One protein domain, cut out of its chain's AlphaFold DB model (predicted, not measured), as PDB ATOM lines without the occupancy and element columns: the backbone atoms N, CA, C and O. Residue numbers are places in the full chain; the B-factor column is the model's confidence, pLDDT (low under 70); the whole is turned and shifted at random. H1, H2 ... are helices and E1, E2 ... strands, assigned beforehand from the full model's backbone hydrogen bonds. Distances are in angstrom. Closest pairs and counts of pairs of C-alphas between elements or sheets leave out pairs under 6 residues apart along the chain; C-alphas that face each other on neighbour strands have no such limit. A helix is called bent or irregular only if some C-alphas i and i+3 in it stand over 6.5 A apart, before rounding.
ATOM      1  N   LYS A   2     264.010 376.578 297.384       92.88
ATOM      2  CA  LYS A   2     265.258 375.854 297.641       92.88
ATOM      3  C   LYS A   2     266.395 376.850 297.825       92.88
ATOM      4  O   LYS A   2     266.340 377.895 297.191       92.88
ATOM      5  N   TYR A   3     267.366 376.509 298.661       93.81
ATOM      6  CA  TYR A   3     268.580 377.292 298.888       93.81
ATOM      7  C   TYR A   3     269.770 376.346 299.091       93.81
ATOM      8  O   TYR A   3     269.578 375.211 299.533       93.81
ATOM      9  N   SER A   4     270.966 376.806 298.758       90.56
ATOM     10  CA  SER A   4     272.230 376.081 298.927       90.56
ATOM     11  C   SER A   4     273.288 376.870 299.694       90.56
ATOM     12  O   SER A   4     274.315 376.313 300.054       90.56
ATOM     13  N   ASN A   5     273.033 378.151 299.959       90.75
ATOM     14  CA  ASN A   5     273.920 379.049 300.691       90.75
ATOM     15  C   ASN A   5     273.111 380.164 301.385       90.75
ATOM     16  O   ASN A   5     271.893 380.286 301.186       90.75
ATOM     17  N   MET A   6     273.794 380.975 302.197       92.56
ATOM     18  CA  MET A   6     273.197 382.090 302.938       92.56
ATOM     19  C   MET A   6     272.589 383.172 302.030       92.56
ATOM     20  O   MET A   6     271.523 383.706 302.338       92.56
ATOM     21  N   GLU A   7     273.213 383.476 300.890       93.00
ATOM     22  CA  GLU A   7     272.735 384.512 299.966       93.00
ATOM     23  C   GLU A   7     271.358 384.155 299.379       93.00
ATOM     24  O   GLU A   7     270.422 384.963 299.419       93.00
ATOM     25  N   GLU A   8     271.193 382.915 298.911       94.06
ATOM     26  CA  GLU A   8     269.914 382.404 298.411       94.06
ATOM     27  C   GLU A   8     268.835 382.430 299.508       94.06
ATOM     28  O   GLU A   8     267.695 382.836 299.254       94.06
ATOM     29  N   LEU A   9     269.183 382.042 300.740       94.81
ATOM     30  CA  LEU A   9     268.262 382.059 301.880       94.81
ATOM     31  C   LEU A   9     267.794 383.483 302.219       94.81
ATOM     32  O   LEU A   9     266.592 383.727 302.374       94.81
ATOM     33  N   LYS A  10     268.732 384.432 302.274       95.50
ATOM     34  CA  LYS A  10     268.472 385.861 302.494       95.50
ATOM     35  C   LYS A  10     267.549 386.430 301.422       95.50
ATOM     36  O   LYS A  10     266.582 387.122 301.751       95.50
ATOM     37  N   GLY A  11     267.782 386.086 300.155       95.44
ATOM     38  CA  GLY A  11     266.898 386.449 299.047       95.44
ATOM     39  C   GLY A  11     265.470 385.938 299.253       95.44
ATOM     40  O   GLY A  11     264.512 386.700 299.128       95.44
ATOM     41  N   ILE A  12     265.310 384.677 299.664       95.19
ATOM     42  CA  ILE A  12     263.986 384.093 299.923       95.19
ATOM     43  C   ILE A  12     263.260 384.839 301.051       95.19
ATOM     44  O   ILE A  12     262.074 385.137 300.908       95.19
ATOM     45  N   PHE A  13     263.931 385.153 302.159       94.62
ATOM     46  CA  PHE A  13     263.270 385.746 303.331       94.62
ATOM     47  C   PHE A  13     262.956 387.231 303.162       94.62
ATOM     48  O   PHE A  13     261.952 387.704 303.686       94.62
ATOM     49  N   THR A  14     263.769 387.958 302.397       90.25
ATOM     50  CA  THR A  14     263.578 389.399 302.174       90.25
ATOM     51  C   THR A  14     262.599 389.715 301.041       90.25
ATOM     52  O   THR A  14     261.947 390.753 301.072       90.25
ATOM     53  N   GLN A  15     262.454 388.828 300.051       90.69
ATOM     54  CA  GLN A  15     261.585 389.057 298.886       90.69
ATOM     55  C   GLN A  15     260.159 388.512 299.054       90.69
ATOM     56  O   GLN A  15     259.290 388.790 298.227       90.69
ATOM     57  N   ASN A  16     259.899 387.719 300.095       87.94
ATOM     58  CA  ASN A  16     258.607 387.069 300.311       87.94
ATOM     59  C   ASN A  16     257.984 387.532 301.630       87.94
ATOM     60  O   ASN A  16     258.677 387.706 302.629       87.94
ATOM     61  N   LYS A  17     256.650 387.654 301.673       91.94
ATOM     62  CA  LYS A  17     255.945 387.866 302.945       91.94
ATOM     63  C   LYS A  17     256.165 386.631 303.824       91.94
ATOM     64  O   LYS A  17     255.725 385.542 303.464       91.94
ATOM     65  N   PHE A  18     256.854 386.798 304.951       95.00
ATOM     66  CA  PHE A  18     257.252 385.683 305.813       95.00
ATOM     67  C   PHE A  18     256.147 385.226 306.767       95.00
ATOM     68  O   PHE A  18     255.948 384.026 306.940       95.00
ATOM     69  N   ILE A  19     255.407 386.163 307.362       96.12
ATOM     70  CA  ILE A  19     254.413 385.901 308.411       96.12
ATOM     71  C   ILE A  19     253.132 386.711 308.170       96.12
ATOM     72  O   ILE A  19     253.147 387.736 307.482       96.12
ATOM     73  N   LYS A  20     251.992 386.215 308.664       96.38
ATOM     74  CA  LYS A  20     250.712 386.939 308.596       96.38
ATOM     75  C   LYS A  20     250.631 388.040 309.653       96.38
ATOM     76  O   LYS A  20     251.073 387.850 310.781       96.38
ATOM     77  N   GLU A  21     249.947 389.125 309.301       93.00
ATOM     78  CA  GLU A  21     249.518 390.155 310.253       93.00
ATOM     79  C   GLU A  21     248.697 389.545 311.410       93.00
ATOM     80  O   GLU A  21     248.010 388.535 311.205       93.00
ATOM     81  N   PRO A  22     248.751 390.133 312.621       94.75
ATOM     82  CA  PRO A  22     249.421 391.391 312.979       94.75
ATOM     83  C   PRO A  22     250.923 391.243 313.281       94.75
ATOM     84  O   PRO A  22     251.535 392.172 313.794       94.75
ATOM     85  N   TYR A  23     251.511 390.075 313.013       97.25
ATOM     86  CA  TYR A  23     252.922 389.839 313.277       97.25
ATOM     87  C   TYR A  23     253.819 390.437 312.195       97.25
ATOM     88  O   TYR A  23     253.489 390.411 311.006       97.25
ATOM     89  N   GLU A  24     254.997 390.870 312.618       95.94
ATOM     90  CA  GLU A  24     256.114 391.255 311.760       95.94
ATOM     91  C   GLU A  24     257.313 390.347 312.042       95.94
ATOM     92  O   GLU A  24     257.387 389.714 313.099       95.94
ATOM     93  N   ALA A  25     258.243 390.248 311.094       96.25
ATOM     94  CA  ALA A  25     259.446 389.445 311.255       96.25
ATOM     95  C   ALA A  25     260.692 390.242 310.877       96.25
ATOM     96  O   ALA A  25     260.751 390.819 309.792       96.25
ATOM     97  N   ASN A  26     261.690 390.207 311.758       96.50
ATOM     98  CA  ASN A  26     263.021 390.745 311.518       96.50
ATOM     99  C   ASN A  26     264.025 389.602 311.403       96.50
ATOM    100  O   ASN A  26     263.960 388.619 312.146       96.50
ATOM    101  N   PHE A  27     264.976 389.760 310.486       97.19
ATOM    102  CA  PHE A  27     266.018 388.778 310.222       97.19
ATOM    103  C   PHE A  27     267.386 389.414 310.426       97.19
ATOM    104  O   PHE A  27     267.670 390.469 309.854       97.19
ATOM    105  N   ASN A  28     268.237 388.754 311.202       97.00
ATOM    106  CA  ASN A  28     269.659 389.063 311.270       97.00
ATOM    107  C   ASN A  28     270.437 387.893 310.665       97.00
ATOM    108  O   ASN A  28     270.278 386.765 311.128       97.00
ATOM    109  N   PHE A  29     271.240 388.164 309.640       96.75
ATOM    110  CA  PHE A  29     272.029 387.165 308.922       96.75
ATOM    111  C   PHE A  29     273.505 387.361 309.260       96.75
ATOM    112  O   PHE A  29     274.057 388.432 309.008       96.75
ATOM    113  N   ASP A  30     274.134 386.326 309.803       95.75
ATOM    114  CA  ASP A  30     275.565 386.264 310.061       95.75
ATOM    115  C   ASP A  30     276.220 385.368 309.002       95.75
ATOM    116  O   ASP A  30     276.228 384.142 309.104       95.75
ATOM    117  N   GLU A  31     276.743 386.006 307.954       92.44
ATOM    118  CA  GLU A  31     277.389 385.337 306.818       92.44
ATOM    119  C   GLU A  31     278.738 384.698 307.200       92.44
ATOM    120  O   GLU A  31     279.204 383.813 306.492       92.44
ATOM    121  N   LYS A  32     279.368 385.095 308.320       91.50
ATOM    122  CA  LYS A  32     280.613 384.459 308.792       91.50
ATOM    123  C   LYS A  32     280.335 383.057 309.333       91.50
ATOM    124  O   LYS A  32     281.169 382.167 309.193       91.50
ATOM    125  N   PHE A  33     279.206 382.899 310.015       91.94
ATOM    126  CA  PHE A  33     278.851 381.675 310.731       91.94
ATOM    127  C   PHE A  33     277.734 380.877 310.067       91.94
ATOM    128  O   PHE A  33     277.276 379.901 310.658       91.94
ATOM    129  N   ASP A  34     277.268 381.317 308.897       93.06
ATOM    130  CA  ASP A  34     276.073 380.787 308.250       93.06
ATOM    131  C   ASP A  34     274.900 380.658 309.245       93.06
ATOM    132  O   ASP A  34     274.163 379.669 309.294       93.06
ATOM    133  N   GLU A  35     274.730 381.683 310.083       96.19
ATOM    134  CA  GLU A  35     273.705 381.737 311.120       96.19
ATOM    135  C   GLU A  35     272.650 382.786 310.777       96.19
ATOM    136  O   GLU A  35     272.920 383.846 310.214       96.19
ATOM    137  N   ILE A  36     271.411 382.498 311.149       97.50
ATOM    138  CA  ILE A  36     270.301 383.429 311.033       97.50
ATOM    139  C   ILE A  36     269.539 383.485 312.346       97.50
ATOM    140  O   ILE A  36     269.202 382.462 312.936       97.50
ATOM    141  N   THR A  37     269.226 384.702 312.777       97.94
ATOM    142  CA  THR A  37     268.308 384.973 313.883       97.94
ATOM    143  C   THR A  37     266.987 385.483 313.331       97.94
ATOM    144  O   THR A  37     266.967 386.446 312.561       97.94
ATOM    145  N   ILE A  38     265.889 384.846 313.736       97.75
ATOM    146  CA  ILE A  38     264.528 385.253 313.391       97.75
ATOM    147  C   ILE A  38     263.865 385.824 314.637       97.75
ATOM    148  O   ILE A  38     263.735 385.141 315.656       97.75
ATOM    149  N   GLN A  39     263.398 387.062 314.519       97.75
ATOM    150  CA  GLN A  39     262.583 387.716 315.530       97.75
ATOM    151  C   GLN A  39     261.166 387.903 315.014       97.75
ATOM    152  O   GLN A  39     260.982 388.428 313.919       97.75
ATOM    153  N   ILE A  40     260.168 387.504 315.803       98.00
ATOM    154  CA  ILE A  40     258.756 387.785 315.514       98.00
ATOM    155  C   ILE A  40     258.284 388.867 316.467       98.00
ATOM    156  O   ILE A  40     258.489 388.770 317.679       98.00
ATOM    157  N   ILE A  41     257.646 389.886 315.908       97.75
ATOM    158  CA  ILE A  41     257.204 391.083 316.609       97.75
ATOM    159  C   ILE A  41     255.680 391.145 316.560       97.75
ATOM    160  O   ILE A  41     255.070 390.870 315.530       97.75
ATOM    161  N   ASN A  42     255.061 391.492 317.685       97.06
ATOM    162  CA  ASN A  42     253.632 391.770 317.789       97.06
ATOM    163  C   ASN A  42     253.438 393.011 318.668       97.06
ATOM    164  O   ASN A  42     253.843 392.995 319.833       97.06
ATOM    165  N   ASN A  43     252.827 394.071 318.129       93.06
ATOM    166  CA  ASN A  43     252.656 395.365 318.809       93.06
ATOM    167  C   ASN A  43     253.973 395.888 319.423       93.06
ATOM    168  O   ASN A  43     254.058 396.086 320.638       93.06
ATOM    169  N   ASP A  44     255.016 396.019 318.596       92.75
ATOM    170  CA  ASP A  44     256.361 396.502 318.963       92.75
ATOM    171  C   ASP A  44     257.120 395.663 320.011       92.75
ATOM    172  O   ASP A  44     258.177 396.065 320.502       92.75
ATOM    173  N   LYS A  45     256.617 394.474 320.365       96.38
ATOM    174  CA  LYS A  45     257.282 393.546 321.290       96.38
ATOM    175  C   LYS A  45     257.786 392.319 320.557       96.38
ATOM    176  O   LYS A  45     257.024 391.656 319.857       96.38
ATOM    177  N   VAL A  46     259.049 391.975 320.792       97.31
ATOM    178  CA  VAL A  46     259.627 390.702 320.354       97.31
ATOM    179  C   VAL A  46     258.988 389.573 321.167       97.31
ATOM    180  O   VAL A  46     259.140 389.513 322.387       97.31
ATOM    181  N   VAL A  47     258.241 388.704 320.489       97.25
ATOM    182  CA  VAL A  47     257.543 387.544 321.076       97.25
ATOM    183  C   VAL A  47     258.223 386.215 320.740       97.25
ATOM    184  O   VAL A  47     257.983 385.214 321.408       97.25
ATOM    185  N   TYR A  48     259.117 386.221 319.752       97.56
ATOM    186  CA  TYR A  48     259.975 385.102 319.376       97.56
ATOM    187  C   TYR A  48     261.359 385.646 319.020       97.56
ATOM    188  O   TYR A  48     261.434 386.661 318.333       97.56
ATOM    189  N   ASP A  49     262.426 384.995 319.476       97.06
ATOM    190  CA  ASP A  49     263.820 385.378 319.212       97.06
ATOM    191  C   ASP A  49     264.701 384.129 319.293       97.06
ATOM    192  O   ASP A  49     265.115 383.720 320.383       97.06
ATOM    193  N   LYS A  50     264.927 383.480 318.149       97.75
ATOM    194  CA  LYS A  50     265.773 382.285 318.065       97.75
ATOM    195  C   LYS A  50     266.684 382.335 316.852       97.75
ATOM    196  O   LYS A  50     266.339 382.904 315.815       97.75
ATOM    197  N   SER A  51     267.834 381.691 317.004       98.00
ATOM    198  CA  SER A  51     268.875 381.590 315.989       98.00
ATOM    199  C   SER A  51     269.093 380.132 315.599       98.00
ATOM    200  O   SER A  51     268.936 379.241 316.440       98.00
ATOM    201  N   CYS A  52     269.460 379.891 314.346       97.50
ATOM    202  CA  CYS A  52     269.897 378.583 313.869       97.50
ATOM    203  C   CYS A  52     271.002 378.726 312.818       97.50
ATOM    204  O   CYS A  52     271.070 379.736 312.114       97.50
ATOM    205  N   HIS A  53     271.807 377.679 312.653       95.62
ATOM    206  CA  HIS A  53     272.622 377.517 311.450       95.62
ATOM    207  C   HIS A  53     271.708 377.311 310.229       95.62
ATOM    208  O   HIS A  53     270.587 376.804 310.376       95.62
ATOM    209  N   ILE A  54     272.149 377.671 309.017       93.56
ATOM    210  CA  ILE A  54     271.312 377.555 307.810       93.56
ATOM    211  C   ILE A  54     270.778 376.133 307.598       93.56
ATOM    212  O   ILE A  54     269.620 375.974 307.215       93.56
ATOM    213  N   THR A  55     271.543 375.095 307.940       92.81
ATOM    214  CA  THR A  55     271.109 373.686 307.841       92.81
ATOM    215  C   THR A  55     269.957 373.337 308.789       92.81
ATOM    216  O   THR A  55     269.126 372.485 308.464       92.81
ATOM    217  N   GLY A  56     269.842 374.039 309.920       95.00
ATOM    218  CA  GLY A  56     268.771 373.895 310.909       95.00
ATOM    219  C   GLY A  56     267.469 374.618 310.549       95.00
ATOM    220  O   GLY A  56     266.460 374.477 311.248       95.00
ATOM    221  N   MET A  57     267.436 375.367 309.439       95.44
ATOM    222  CA  MET A  57     266.317 376.249 309.097       95.44
ATOM    223  C   MET A  57     264.968 375.524 308.999       95.44
ATOM    224  O   MET A  57     263.941 376.032 309.443       95.44
ATOM    225  N   THR A  58     264.946 374.308 308.446       94.19
ATOM    226  CA  THR A  58     263.697 373.534 308.327       94.19
ATOM    227  C   THR A  58     263.082 373.260 309.701       94.19
ATOM    228  O   THR A  58     261.865 373.356 309.868       94.19
ATOM    229  N   ALA A  59     263.917 372.944 310.694       95.62
ATOM    230  CA  ALA A  59     263.458 372.697 312.050       95.62
ATOM    231  C   ALA A  59     263.049 373.993 312.759       95.62
ATOM    232  O   ALA A  59     262.051 373.987 313.481       95.62
ATOM    233  N   LEU A  60     263.755 375.103 312.513       96.44
ATOM    234  CA  LEU A  60     263.386 376.410 313.055       96.44
ATOM    235  C   LEU A  60     262.000 376.850 312.561       96.44
ATOM    236  O   LEU A  60     261.144 377.198 313.371       96.44
ATOM    237  N   LEU A  61     261.729 376.752 311.255       96.19
ATOM    238  CA  LEU A  61     260.415 377.090 310.690       96.19
ATOM    239  C   LEU A  61     259.294 376.230 311.283       96.19
ATOM    240  O   LEU A  61     258.224 376.746 311.602       96.19
ATOM    241  N   LYS A  62     259.547 374.930 311.484       95.62
ATOM    242  CA  LYS A  62     258.597 374.042 312.162       95.62
ATOM    243  C   LYS A  62     258.367 374.466 313.616       95.62
ATOM    244  O   LYS A  62     257.224 374.499 314.051       95.62
ATOM    245  N   ASN A  63     259.421 374.815 314.354       96.38
ATOM    246  CA  ASN A  63     259.289 375.300 315.729       96.38
ATOM    247  C   ASN A  63     258.460 376.592 315.804       96.38
ATOM    248  O   ASN A  63     257.612 376.702 316.682       96.38
ATOM    249  N   ILE A  64     258.649 377.526 314.868       96.44
ATOM    250  CA  ILE A  64     257.836 378.746 314.777       96.44
ATOM    251  C   ILE A  64     256.345 378.403 314.581       96.44
ATOM    252  O   ILE A  64     255.489 378.979 315.254       96.44
ATOM    253  N   GLU A  65     256.019 377.454 313.694       95.38
ATOM    254  CA  GLU A  65     254.633 376.994 313.502       95.38
ATOM    255  C   GLU A  65     254.061 376.301 314.742       95.38
ATOM    256  O   GLU A  65     252.925 376.581 315.123       95.38
ATOM    257  N   ASP A  66     254.841 375.418 315.372       95.38
ATOM    258  CA  ASP A  66     254.440 374.671 316.569       95.38
ATOM    259  C   ASP A  66     254.182 375.612 317.765       95.38
ATOM    260  O   ASP A  66     253.317 375.335 318.596       95.38
ATOM    261  N   GLU A  67     254.880 376.752 317.831       95.44
ATOM    262  CA  GLU A  67     254.636 377.823 318.813       95.44
ATOM    263  C   GLU A  67     253.427 378.715 318.465       95.44
ATOM    264  O   GLU A  67     253.051 379.591 319.245       95.44
ATOM    265  N   GLY A  68     252.759 378.459 317.335       95.81
ATOM    266  CA  GLY A  68     251.500 379.098 316.951       95.81
ATOM    267  C   GLY A  68     251.652 380.346 316.081       95.81
ATOM    268  O   GLY A  68     250.664 381.048 315.843       95.81
ATOM    269  N   TYR A  69     252.854 380.628 315.573       96.56
ATOM    270  CA  TYR A  69     253.091 381.791 314.726       96.56
ATOM    271  C   TYR A  69     252.789 381.484 313.246       96.56
ATOM    272  O   TYR A  69     253.296 380.510 312.683       96.56
ATOM    273  N   PRO A  70     251.970 382.308 312.564       95.44
ATOM    274  CA  PRO A  70     251.417 381.972 311.253       95.44
ATOM    275  C   PRO A  70     252.380 382.279 310.091       95.44
ATOM    276  O   PRO A  70     252.126 383.192 309.295       95.44
ATOM    277  N   ILE A  71     253.470 381.515 309.959       95.69
ATOM    278  CA  ILE A  71     254.406 381.666 308.833       95.69
ATOM    279  C   ILE A  71     253.787 381.244 307.491       95.69
ATOM    280  O   ILE A  71     252.918 380.369 307.393       95.69
ATOM    281  N   LEU A  72     254.251 381.898 306.432       94.62
ATOM    282  CA  LEU A  72     253.810 381.723 305.050       94.62
ATOM    283  C   LEU A  72     254.798 380.876 304.236       94.62
ATOM    284  O   LEU A  72     254.397 380.197 303.286       94.62
ATOM    285  N   ILE A  73     256.075 380.847 304.630       90.44
ATOM    286  CA  ILE A  73     257.115 380.036 303.987       90.44
ATOM    287  C   ILE A  73     257.144 378.640 304.623       90.44
ATOM    288  O   ILE A  73     257.930 378.361 305.518       90.44
ATOM    289  N   LYS A  74     256.280 377.739 304.141       78.06
ATOM    290  CA  LYS A  74     256.128 376.382 304.717       78.06
ATOM    291  C   LYS A  74     257.012 375.307 304.084       78.06
ATOM    292  O   LYS A  74     257.229 374.246 304.656       78.06
ATOM    293  N   LYS A  75     257.458 375.525 302.843       85.50
ATOM    294  CA  LYS A  75     258.199 374.534 302.043       85.50
ATOM    295  C   LYS A  75     259.531 375.113 301.596       85.50
ATOM    296  O   LYS A  75     259.676 375.546 300.448       85.50
ATOM    297  N   LEU A  76     260.483 375.116 302.515       91.75
ATOM    298  CA  LEU A  76     261.866 375.488 302.270       91.75
ATOM    299  C   LEU A  76     262.737 374.232 302.368       91.75
ATOM    300  O   LEU A  76     262.582 373.452 303.301       91.75
ATOM    301  N   LYS A  77     263.603 374.002 301.381       90.88
ATOM    302  CA  LYS A  77     264.479 372.829 301.351       90.88
ATOM    303  C   LYS A  77     265.903 373.242 300.999       90.88
ATOM    304  O   LYS A  77     266.123 373.760 299.908       90.88
ATOM    305  N   GLY A  78     266.838 372.960 301.899       89.44
ATOM    306  CA  GLY A  78     268.260 373.047 301.594       89.44
ATOM    307  C   GLY A  78     268.677 371.979 300.578       89.44
ATOM    308  O   GLY A  78     268.085 370.893 300.536       89.44
ATOM    309  N   TYR A  79     269.672 372.271 299.752       89.50
ATOM    310  CA  TYR A  79     270.350 371.296 298.898       89.50
ATOM    311  C   TYR A  79     271.841 371.624 298.817       89.50
ATOM    312  O   TYR A  79     272.207 372.792 298.884       89.50
ATOM    313  N   ASP A  80     272.684 370.609 298.642       87.62
ATOM    314  CA  ASP A  80     274.105 370.842 298.396       87.62
ATOM    315  C   ASP A  80     274.333 371.380 296.982       87.62
ATOM    316  O   ASP A  80     273.801 370.845 296.001       87.62
TER     317      ASP A  80
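This is residues 2 to 80 of the 312 residues of an uncharacterized protein of Streptococcus sp. (UniProt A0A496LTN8). A twisted three-stranded sheet makes a wall, with helices H1 and H2 over one face, in two layers; the tail, residues 67 to 80, folds back to pair with residues 2 to 3. The 79 printed residues run H1, E1, E2, E3, H2, class mixed, the antiparallel sheet ordered E1, E2, E3. The whole is compact, radius of gyration of the C-alphas 11.9 A, spanning 37 by 24 by 22 A.

H1, residues 6 to 15, is on the sheet, height 10.0 A. E1, residues 24 to 30, E2, 35 to 42, and E3, 45 to 53, form a meander, each strand the antiparallel neighbour of the one before; N 26 and O 39, and N 38 and O 50, each 2.9 A apart, are within hydrogen-bond range. H2, residues 54 to 66, is on the same face as H1, height 7.8 A. H1 and H2 are close but not clearly touching, closest C-alphas Met 6 and Ile 54, 6.9 A. Every O i to N i+4 pair is within range in H1, 7 of 9 in H2.

H1, 14.1 A long, begins at C-alpha 6 (273.197, 382.090, 302.938). E1 spans 20.2 A, E2 23.4 A, E3 24.3 A. H2, 19.2 A, irregular with C-alphas 55 and 58 7.4 A apart, ends at C-alpha 66 (254.440, 374.671, 316.569).

The farthest C-alphas, Asn 43 and Asp 80, are 38.4 A apart. The printed part has no cut and no long link; no printed residue is under 70 in pLDDT.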